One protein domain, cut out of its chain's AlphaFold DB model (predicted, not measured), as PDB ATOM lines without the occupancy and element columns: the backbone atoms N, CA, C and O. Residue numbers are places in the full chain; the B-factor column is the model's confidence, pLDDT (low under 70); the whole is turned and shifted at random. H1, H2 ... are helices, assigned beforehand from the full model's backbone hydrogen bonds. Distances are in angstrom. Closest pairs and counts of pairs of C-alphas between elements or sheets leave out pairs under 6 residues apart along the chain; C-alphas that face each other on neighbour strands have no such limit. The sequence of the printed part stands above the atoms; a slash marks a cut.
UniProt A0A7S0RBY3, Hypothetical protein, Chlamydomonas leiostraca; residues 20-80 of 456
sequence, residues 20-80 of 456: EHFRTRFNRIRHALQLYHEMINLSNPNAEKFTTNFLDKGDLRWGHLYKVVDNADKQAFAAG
ATOM      1  N   GLU A  20     214.198 313.763 365.327       66.62
ATOM      2  CA  GLU A  20     213.576 312.445 365.450       66.62
ATOM      3  C   GLU A  20     212.746 312.091 364.212       66.62
ATOM      4  O   GLU A  20     212.890 310.992 363.670       66.62
ATOM      5  N   HIS A  21     211.991 313.040 363.658       70.12
ATOM      6  CA  HIS A  21     211.357 312.915 362.347       70.12
ATOM      7  C   HIS A  21     212.396 312.705 361.235       70.12
ATOM      8  O   HIS A  21     212.199 311.869 360.345       70.12
ATOM      9  N   PHE A  22     213.531 313.414 361.291       64.12
ATOM     10  CA  PHE A  22     214.620 313.251 360.322       64.12
ATOM     11  C   PHE A  22     215.292 311.872 360.456       64.12
ATOM     12  O   PHE A  22     215.429 311.153 359.463       64.12
ATOM     13  N   ARG A  23     215.609 311.440 361.689       66.06
ATOM     14  CA  ARG A  23     216.084 310.077 362.002       66.06
ATOM     15  C   ARG A  23     215.095 309.008 361.525       66.06
ATOM     16  O   ARG A  23     215.512 308.011 360.946       66.06
ATOM     17  N   THR A  24     213.794 309.235 361.694       73.19
ATOM     18  CA  THR A  24     212.727 308.320 361.261       73.19
ATOM     19  C   THR A  24     212.647 308.214 359.737       73.19
ATOM     20  O   THR A  24     212.588 307.098 359.220       73.19
ATOM     21  N   ARG A  25     212.720 309.332 358.992       69.56
ATOM     22  CA  ARG A  25     212.817 309.299 357.516       69.56
ATOM     23  C   ARG A  25     214.065 308.526 357.062       69.56
ATOM     24  O   ARG A  25     213.941 307.656 356.203       69.56
ATOM     25  N   PHE A  26     215.233 308.754 357.670       71.88
ATOM     26  CA  PHE A  26     216.462 308.014 357.336       71.88
ATOM     27  C   PHE A  26     216.382 306.518 357.665       71.88
ATOM     28  O   PHE A  26     216.786 305.698 356.842       71.88
ATOM     29  N   ASN A  27     215.817 306.142 358.814       72.94
ATOM     30  CA  ASN A  27     215.614 304.739 359.180       72.94
ATOM     31  C   ASN A  27     214.647 304.033 358.216       72.94
ATOM     32  O   ASN A  27     214.915 302.903 357.816       72.94
ATOM     33  N   ARG A  28     213.571 304.703 357.777       73.50
ATOM     34  CA  ARG A  28     212.652 304.173 356.752       73.50
ATOM     35  C   ARG A  28     213.332 304.008 355.391       73.50
ATOM     36  O   ARG A  28     213.154 302.971 354.765       73.50
ATOM     37  N   ILE A  29     214.148 304.976 354.961       74.31
ATOM     38  CA  ILE A  29     214.942 304.876 353.721       74.31
ATOM     39  C   ILE A  29     215.925 303.699 353.808       74.31
ATOM     40  O   ILE A  29     215.945 302.858 352.914       74.31
ATOM     41  N   ARG A  30     216.686 303.589 354.907       72.44
ATOM     42  CA  ARG A  30     217.591 302.458 355.169       72.44
ATOM     43  C   ARG A  30     216.848 301.120 355.099       72.44
ATOM     44  O   ARG A  30     217.311 300.215 354.415       72.44
ATOM     45  N   HIS A  31     215.713 300.996 355.781       73.62
ATOM     46  CA  HIS A  31     214.939 299.756 355.816       73.62
ATOM     47  C   HIS A  31     214.381 299.378 354.435       73.62
ATOM     48  O   HIS A  31     214.526 298.233 354.022       73.62
ATOM     49  N   ALA A  32     213.848 300.341 353.675       72.31
ATOM     50  CA  ALA A  32     213.386 300.108 352.306       72.31
ATOM     51  C   ALA A  32     214.515 299.629 351.372       72.31
ATOM     52  O   ALA A  32     214.285 298.780 350.516       72.31
ATOM     53  N   LEU A  33     215.744 300.125 351.558       72.81
ATOM     54  CA  LEU A  33     216.923 299.672 350.807       72.81
ATOM     55  C   LEU A  33     217.378 298.264 351.207       72.81
ATOM     56  O   LEU A  33     217.810 297.508 350.341       72.81
ATOM     57  N   GLN A  34     217.267 297.906 352.492       73.88
ATOM     58  CA  GLN A  34     217.527 296.543 352.966       73.88
ATOM     59  C   GLN A  34     216.528 295.559 352.339       73.88
ATOM     60  O   GLN A  34     216.956 294.636 351.654       73.88
ATOM     61  N   LEU A  35     215.222 295.838 352.440       75.62
ATOM     62  CA  LEU A  35     214.163 295.025 351.823       75.62
ATOM     63  C   LEU A  35     214.337 294.897 350.300       75.62
ATOM     64  O   LEU A  35     214.234 293.804 349.752       75.62
ATOM     65  N   TYR A  36     214.651 295.996 349.604       75.00
ATOM     66  CA  TYR A  36     214.905 295.974 348.160       75.00
ATOM     67  C   TYR A  36     216.109 295.091 347.787       75.00
ATOM     68  O   TYR A  36     216.066 294.376 346.787       75.00
ATOM     69  N   HIS A  37     217.173 295.094 348.595       70.12
ATOM     70  CA  HIS A  37     218.317 294.215 348.362       70.12
ATOM     71  C   HIS A  37     218.025 292.748 348.718       70.12
ATOM     72  O   HIS A  37     218.444 291.851 347.991       70.12
ATOM     73  N   GLU A  38     217.261 292.489 349.780       77.31
ATOM     74  CA  GLU A  38     216.771 291.151 350.130       77.31
ATOM     75  C   GLU A  38     215.916 290.566 348.989       77.31
ATOM     76  O   GLU A  38     216.155 289.435 348.565       77.31
ATOM     77  N   MET A  39     215.021 291.362 348.390       76.38
ATOM     78  CA  MET A  39     214.260 290.978 347.191       76.38
ATOM     79  C   MET A  39     215.149 290.690 345.970       76.38
ATOM     80  O   MET A  39     214.876 289.738 345.236       76.38
ATOM     81  N   ILE A  40     216.216 291.469 345.750       73.94
ATOM     82  CA  ILE A  40     217.195 291.203 344.681       73.94
ATOM     83  C   ILE A  40     217.906 289.866 344.914       73.94
ATOM     84  O   ILE A  40     217.990 289.073 343.982       73.94
ATOM     85  N   ASN A  41     218.361 289.583 346.136       75.31
ATOM     86  CA  ASN A  41     219.054 288.330 346.456       75.31
ATOM     87  C   ASN A  41     218.139 287.103 346.334       75.31
ATOM     88  O   ASN A  41     218.591 286.043 345.912       75.31
ATOM     89  N   LEU A  42     216.852 287.241 346.672       80.12
ATOM     90  CA  LEU A  42     215.850 286.189 346.461       80.12
ATOM     91  C   LEU A  42     215.565 285.955 344.968       80.12
ATOM     92  O   LEU A  42     215.354 284.821 344.554       80.12
ATOM     93  N   SER A  43     215.582 287.021 344.162       81.56
ATOM     94  CA  SER A  43     215.326 286.964 342.713       81.56
ATOM     95  C   SER A  43     216.556 286.537 341.898       81.56
ATOM     96  O   SER A  43     216.421 286.038 340.783       81.56
ATOM     97  N   ASN A  44     217.760 286.749 342.432       83.62
ATOM     98  CA  ASN A  44     219.038 286.345 341.857       83.62
ATOM     99  C   ASN A  44     220.037 286.035 342.995       83.62
ATOM    100  O   ASN A  44     220.720 286.946 343.468       83.62
ATOM    101  N   PRO A  45     220.181 284.761 343.407       79.12
ATOM    102  CA  PRO A  45     221.119 284.358 344.463       79.12
ATOM    103  C   PRO A  45     222.596 284.647 344.155       79.12
ATOM    104  O   PRO A  45     223.414 284.701 345.072       79.12
ATOM    105  N   ASN A  46     222.928 284.858 342.875       81.06
ATOM    106  CA  ASN A  46     224.263 285.218 342.392       81.06
ATOM    107  C   ASN A  46     224.447 286.741 342.229       81.06
ATOM    108  O   ASN A  46     225.463 287.181 341.690       81.06
ATOM    109  N   ALA A  47     223.482 287.560 342.661       71.06
ATOM    110  CA  ALA A  47     223.660 289.003 342.735       71.06
ATOM    111  C   ALA A  47     224.815 289.351 343.688       71.06
ATOM    112  O   ALA A  47     225.002 288.718 344.731       71.06
ATOM    113  N   GLU A  48     225.585 290.387 343.348       66.31
ATOM    114  CA  GLU A  48     226.640 290.888 344.225       66.31
ATOM    115  C   GLU A  48     226.018 291.340 345.558       66.31
ATOM    116  O   GLU A  48     225.266 292.320 345.610       66.31
ATOM    117  N   LYS A  49     226.319 290.608 346.639       64.12
ATOM    118  CA  LYS A  49     225.846 290.937 347.988       64.12
ATOM    119  C   LYS A  49     226.219 292.381 348.314       64.12
ATOM    120  O   LYS A  49     227.372 292.778 348.160       64.12
ATOM    121  N   PHE A  50     225.257 293.144 348.828       60.09
ATOM    122  CA  PHE A  50     225.443 294.519 349.280       60.09
ATOM    123  C   PHE A  50     226.310 294.521 350.542       60.09
ATOM    124  O   PHE A  50     225.822 294.530 351.672       60.09
ATOM    125  N   THR A  51     227.622 294.454 350.342       58.16
ATOM    126  CA  THR A  51     228.632 294.515 351.391       58.16
ATOM    127  C   THR A  51     228.552 295.885 352.056       58.16
ATOM    128  O   THR A  51     228.895 296.911 351.475       58.16
ATOM    129  N   THR A  52     228.041 295.913 353.288       53.06
ATOM    130  CA  THR A  52     227.603 297.128 353.993       53.06
ATOM    131  C   THR A  52     228.747 297.995 354.531       53.06
ATOM    132  O   THR A  52     228.714 298.448 355.677       53.06
ATOM    133  N   ASN A  53     229.749 298.294 353.704       56.22
ATOM    134  CA  ASN A  53     230.722 299.352 353.959       56.22
ATOM    135  C   ASN A  53     230.076 300.726 353.696       56.22
ATOM    136  O   ASN A  53     230.478 301.481 352.816       56.22
ATOM    137  N   PHE A  54     229.082 301.081 354.525       52.19
ATOM    138  CA  PHE A  54     228.324 302.347 354.509       52.19
ATOM    139  C   PHE A  54     229.182 303.626 354.673       52.19
ATOM    140  O   PHE A  54     228.640 304.725 354.799       52.19
ATOM    141  N   LEU A  55     230.509 303.511 354.709       50.69
ATOM    142  CA  LEU A  55     231.468 304.606 354.843       50.69
ATOM    143  C   LEU A  55     232.460 304.687 353.670       50.69
ATOM    144  O   LEU A  55     233.234 305.647 353.616       50.69
ATOM    145  N   ASP A  56     232.436 303.733 352.730       56.00
ATOM    146  CA  ASP A  56     233.229 303.851 351.509       56.00
ATOM    147  C   ASP A  56     232.655 304.956 350.606       56.00
ATOM    148  O   ASP A  56     231.448 305.072 350.386       56.00
ATOM    149  N   LYS A  57     233.553 305.799 350.101       52.47
ATOM    150  CA  LYS A  57     233.259 306.909 349.187       52.47
ATOM    151  C   LYS A  57     233.374 306.491 347.719       52.47
ATOM    152  O   LYS A  57     232.990 307.280 346.857       52.47
ATOM    153  N   GLY A  58     233.914 305.301 347.444       60.56
ATOM    154  CA  GLY A  58     233.966 304.695 346.115       60.56
ATOM    155  C   GLY A  58     232.639 304.080 345.660       60.56
ATOM    156  O   GLY A  58     232.402 304.006 344.456       60.56
ATOM    157  N   ASP A  59     231.750 303.687 346.584       67.50
ATOM    158  CA  ASP A  59     230.495 303.020 346.222       67.50
ATOM    159  C   ASP A  59     229.531 303.973 345.483       67.50
ATOM    160  O   ASP A  59     228.935 304.900 346.048       67.50
ATOM    161  N   LEU A  60     229.341 303.704 344.188       65.12
ATOM    162  CA  LEU A  60     228.450 304.444 343.295       65.12
ATOM    163  C   LEU A  60     226.984 304.417 343.761       65.12
ATOM    164  O   LEU A  60     226.254 305.383 343.522       65.12
ATOM    165  N   ARG A  61     226.554 303.357 344.461       65.62
ATOM    166  CA  ARG A  61     225.211 303.210 345.050       65.62
ATOM    167  C   ARG A  61     225.012 304.237 346.163       65.62
ATOM    168  O   ARG A  61     223.983 304.913 346.196       65.62
ATOM    169  N   TRP A  62     226.026 304.445 347.008       67.75
ATOM    170  CA  TRP A  62     226.016 305.497 348.032       67.75
ATOM    171  C   TRP A  62     226.109 306.886 347.390       67.75
ATOM    172  O   TRP A  62     225.359 307.792 347.747       67.75
ATOM    173  N   GLY A  63     226.938 307.039 346.352       66.81
ATOM    174  CA  GLY A  63     226.995 308.252 345.533       66.81
ATOM    175  C   GLY A  63     225.666 308.610 344.848       66.81
ATOM    176  O   GLY A  63     225.413 309.789 344.594       66.81
ATOM    177  N   HIS A  64     224.801 307.630 344.564       65.50
ATOM    178  CA  HIS A  64     223.442 307.849 344.069       65.50
ATOM    179  C   HIS A  64     222.461 308.170 345.204       65.50
ATOM    180  O   HIS A  64     221.789 309.199 345.158       65.50
ATOM    181  N   LEU A  65     222.421 307.351 346.256       72.00
ATOM    182  CA  LEU A  65     221.512 307.540 347.387       72.00
ATOM    183  C   LEU A  65     221.769 308.860 348.134       72.00
ATOM    184  O   LEU A  65     220.812 309.543 348.495       72.00
ATOM    185  N   TYR A  66     223.029 309.281 348.282       70.62
ATOM    186  CA  TYR A  66     223.367 310.609 348.800       70.62
ATOM    187  C   TYR A  66     222.720 311.708 347.950       70.62
ATOM    188  O   TYR A  66     222.121 312.617 348.509       70.62
ATOM    189  N   LYS A  67     222.773 311.622 346.609       70.88
ATOM    190  CA  LYS A  67     222.122 312.605 345.717       70.88
ATOM    191  C   LYS A  67     220.602 312.595 345.869       70.88
ATOM    192  O   LYS A  67     220.005 313.664 345.840       70.88
ATOM    193  N   VAL A  68     219.977 311.425 346.033       74.06
ATOM    194  CA  VAL A  68     218.526 311.311 346.273       74.06
ATOM    195  C   VAL A  68     218.146 312.019 347.577       74.06
ATOM    196  O   VAL A  68     217.252 312.860 347.576       74.06
ATOM    197  N   VAL A  69     218.874 311.751 348.662       78.56
ATOM    198  CA  VAL A  69     218.665 312.360 349.987       78.56
ATOM    199  C   VAL A  69     218.929 313.874 349.976       78.56
ATOM    200  O   VAL A  69     218.086 314.647 350.419       78.56
ATOM    201  N   ASP A  70     220.058 314.307 349.414       77.06
ATOM    202  CA  ASP A  70     220.464 315.713 349.254       77.06
ATOM    203  C   ASP A  70     219.483 316.487 348.349       77.06
ATOM    204  O   ASP A  70     219.219 317.667 348.565       77.06
ATOM    205  N   ASN A  71     218.871 315.840 347.352       72.62
ATOM    206  CA  ASN A  71     217.819 316.457 346.539       72.62
ATOM    207  C   ASN A  71     216.459 316.500 347.251       72.62
ATOM    208  O   ASN A  71     215.778 317.518 347.145       72.62
ATOM    209  N   ALA A  72     216.084 315.465 348.007       73.31
ATOM    210  CA  ALA A  72     214.857 315.462 348.806       73.31
ATOM    211  C   ALA A  72     214.895 316.532 349.915       73.31
ATOM    212  O   ALA A  72     213.920 317.251 350.114       73.31
ATOM    213  N   ASP A  73     216.042 316.710 350.579       76.31
ATOM    214  CA  ASP A  73     216.267 317.779 351.561       76.31
ATOM    215  C   ASP A  73     216.198 319.181 350.920       76.31
ATOM    216  O   ASP A  73     215.526 320.073 351.442       76.31
ATOM    217  N   LYS A  74     216.779 319.379 349.726       75.50
ATOM    218  CA  LYS A  74     216.608 320.629 348.952       75.50
ATOM    219  C   LYS A  74     215.156 320.884 348.544       75.50
ATOM    220  O   LYS A  74     214.734 322.038 348.558       75.50
ATOM    221  N   GLN A  75     214.407 319.849 348.159       71.75
ATOM    222  CA  GLN A  75     212.990 319.963 347.796       71.75
ATOM    223  C   GLN A  75     212.145 320.337 349.017       71.75
ATOM    224  O   GLN A  75     211.405 321.316 348.954       71.75
ATOM    225  N   ALA A  76     212.337 319.661 350.152       70.56
ATOM    226  CA  ALA A  76     211.697 320.008 351.419       70.56
ATOM    227  C   ALA A  76     212.068 321.434 351.885       70.56
ATOM    228  O   ALA A  76     211.223 322.168 352.398       70.56
ATOM    229  N   PHE A  77     213.314 321.876 351.669       72.75
ATOM    230  CA  PHE A  77     213.737 323.250 351.962       72.75
ATOM    231  C   PHE A  77     213.048 324.270 351.040       72.75
ATOM    232  O   PHE A  77     212.621 325.325 351.504       72.75
ATOM    233  N   ALA A  78     212.901 323.956 349.749       71.50
ATOM    234  CA  ALA A  78     212.202 324.802 348.779       71.50
ATOM    235  C   ALA A  78     210.685 324.881 349.044       71.50
ATOM    236  O   ALA A  78     210.105 325.956 348.910       71.50
ATOM    237  N   ALA A  79     210.067 323.782 349.486       72.75
ATOM    238  CA  ALA A  79     208.680 323.734 349.955       72.75
ATOM    239  C   ALA A  79     208.473 324.432 351.317       72.75
ATOM    240  O   ALA A  79     207.346 324.726 351.709       72.75
ATOM    241  N   GLY A  80     209.554 324.715 352.052       76.38
ATOM    242  CA  GLY A  80     209.504 325.319 353.384       76.38
ATOM    243  C   GLY A  80     209.159 324.348 354.521       76.38
ATOM    244  O   GLY A  80     208.926 324.821 355.636       76.38
TER     245      GLY A  80
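This is residues 20 to 80 of the 456 residues of the protein "Hypothetical protein" of Chlamydomonas leiostraca (UniProt A0A7S0RBY3). Two helices, H1 and the shorter H2, make a loose, open pair: after H1 the chain swings out in a wide loop, and H2 folds back past H1 obliquely, with few close approaches. Residues 55 to 60, of which residue 60 belongs to H2, stick out, and so do residues 74 to 80, of which 74 to 79 belong to H2. The printed part has 61 residues with two named helices, H1 then H2, and no named strand; its class is all helix. It is loose, with a radius of gyration of the C-alphas of 13.8 A, and elongated, spanning 44 by 23 by 17 A.

H1, residues 20 to 43, is 34.2 A long from C-alpha 20 at (213.576, 312.445, 365.450) to C-alpha 43. H2, residues 60 to 79, is 28.4 A long and ends with C-alpha 79 at (208.680, 323.734, 349.955).

H1 and H2 are near each other, with 5 pairs of C-alphas within 10 A but no pair within 8 A. Every O i to N i+4 pair is within hydrogen-bond range in H1, and 15 of 16 are in H2.

The C-alphas of Asn 46 and Gly 80 are the two farthest apart, 44.1 A. The printed part has no cut. The link from H1 to H2, 16 residues, is long. Mean pLDDT of the printed part is 70.0; residues 48 to 64 are under 70, as are 20, 22 to 23 and 25.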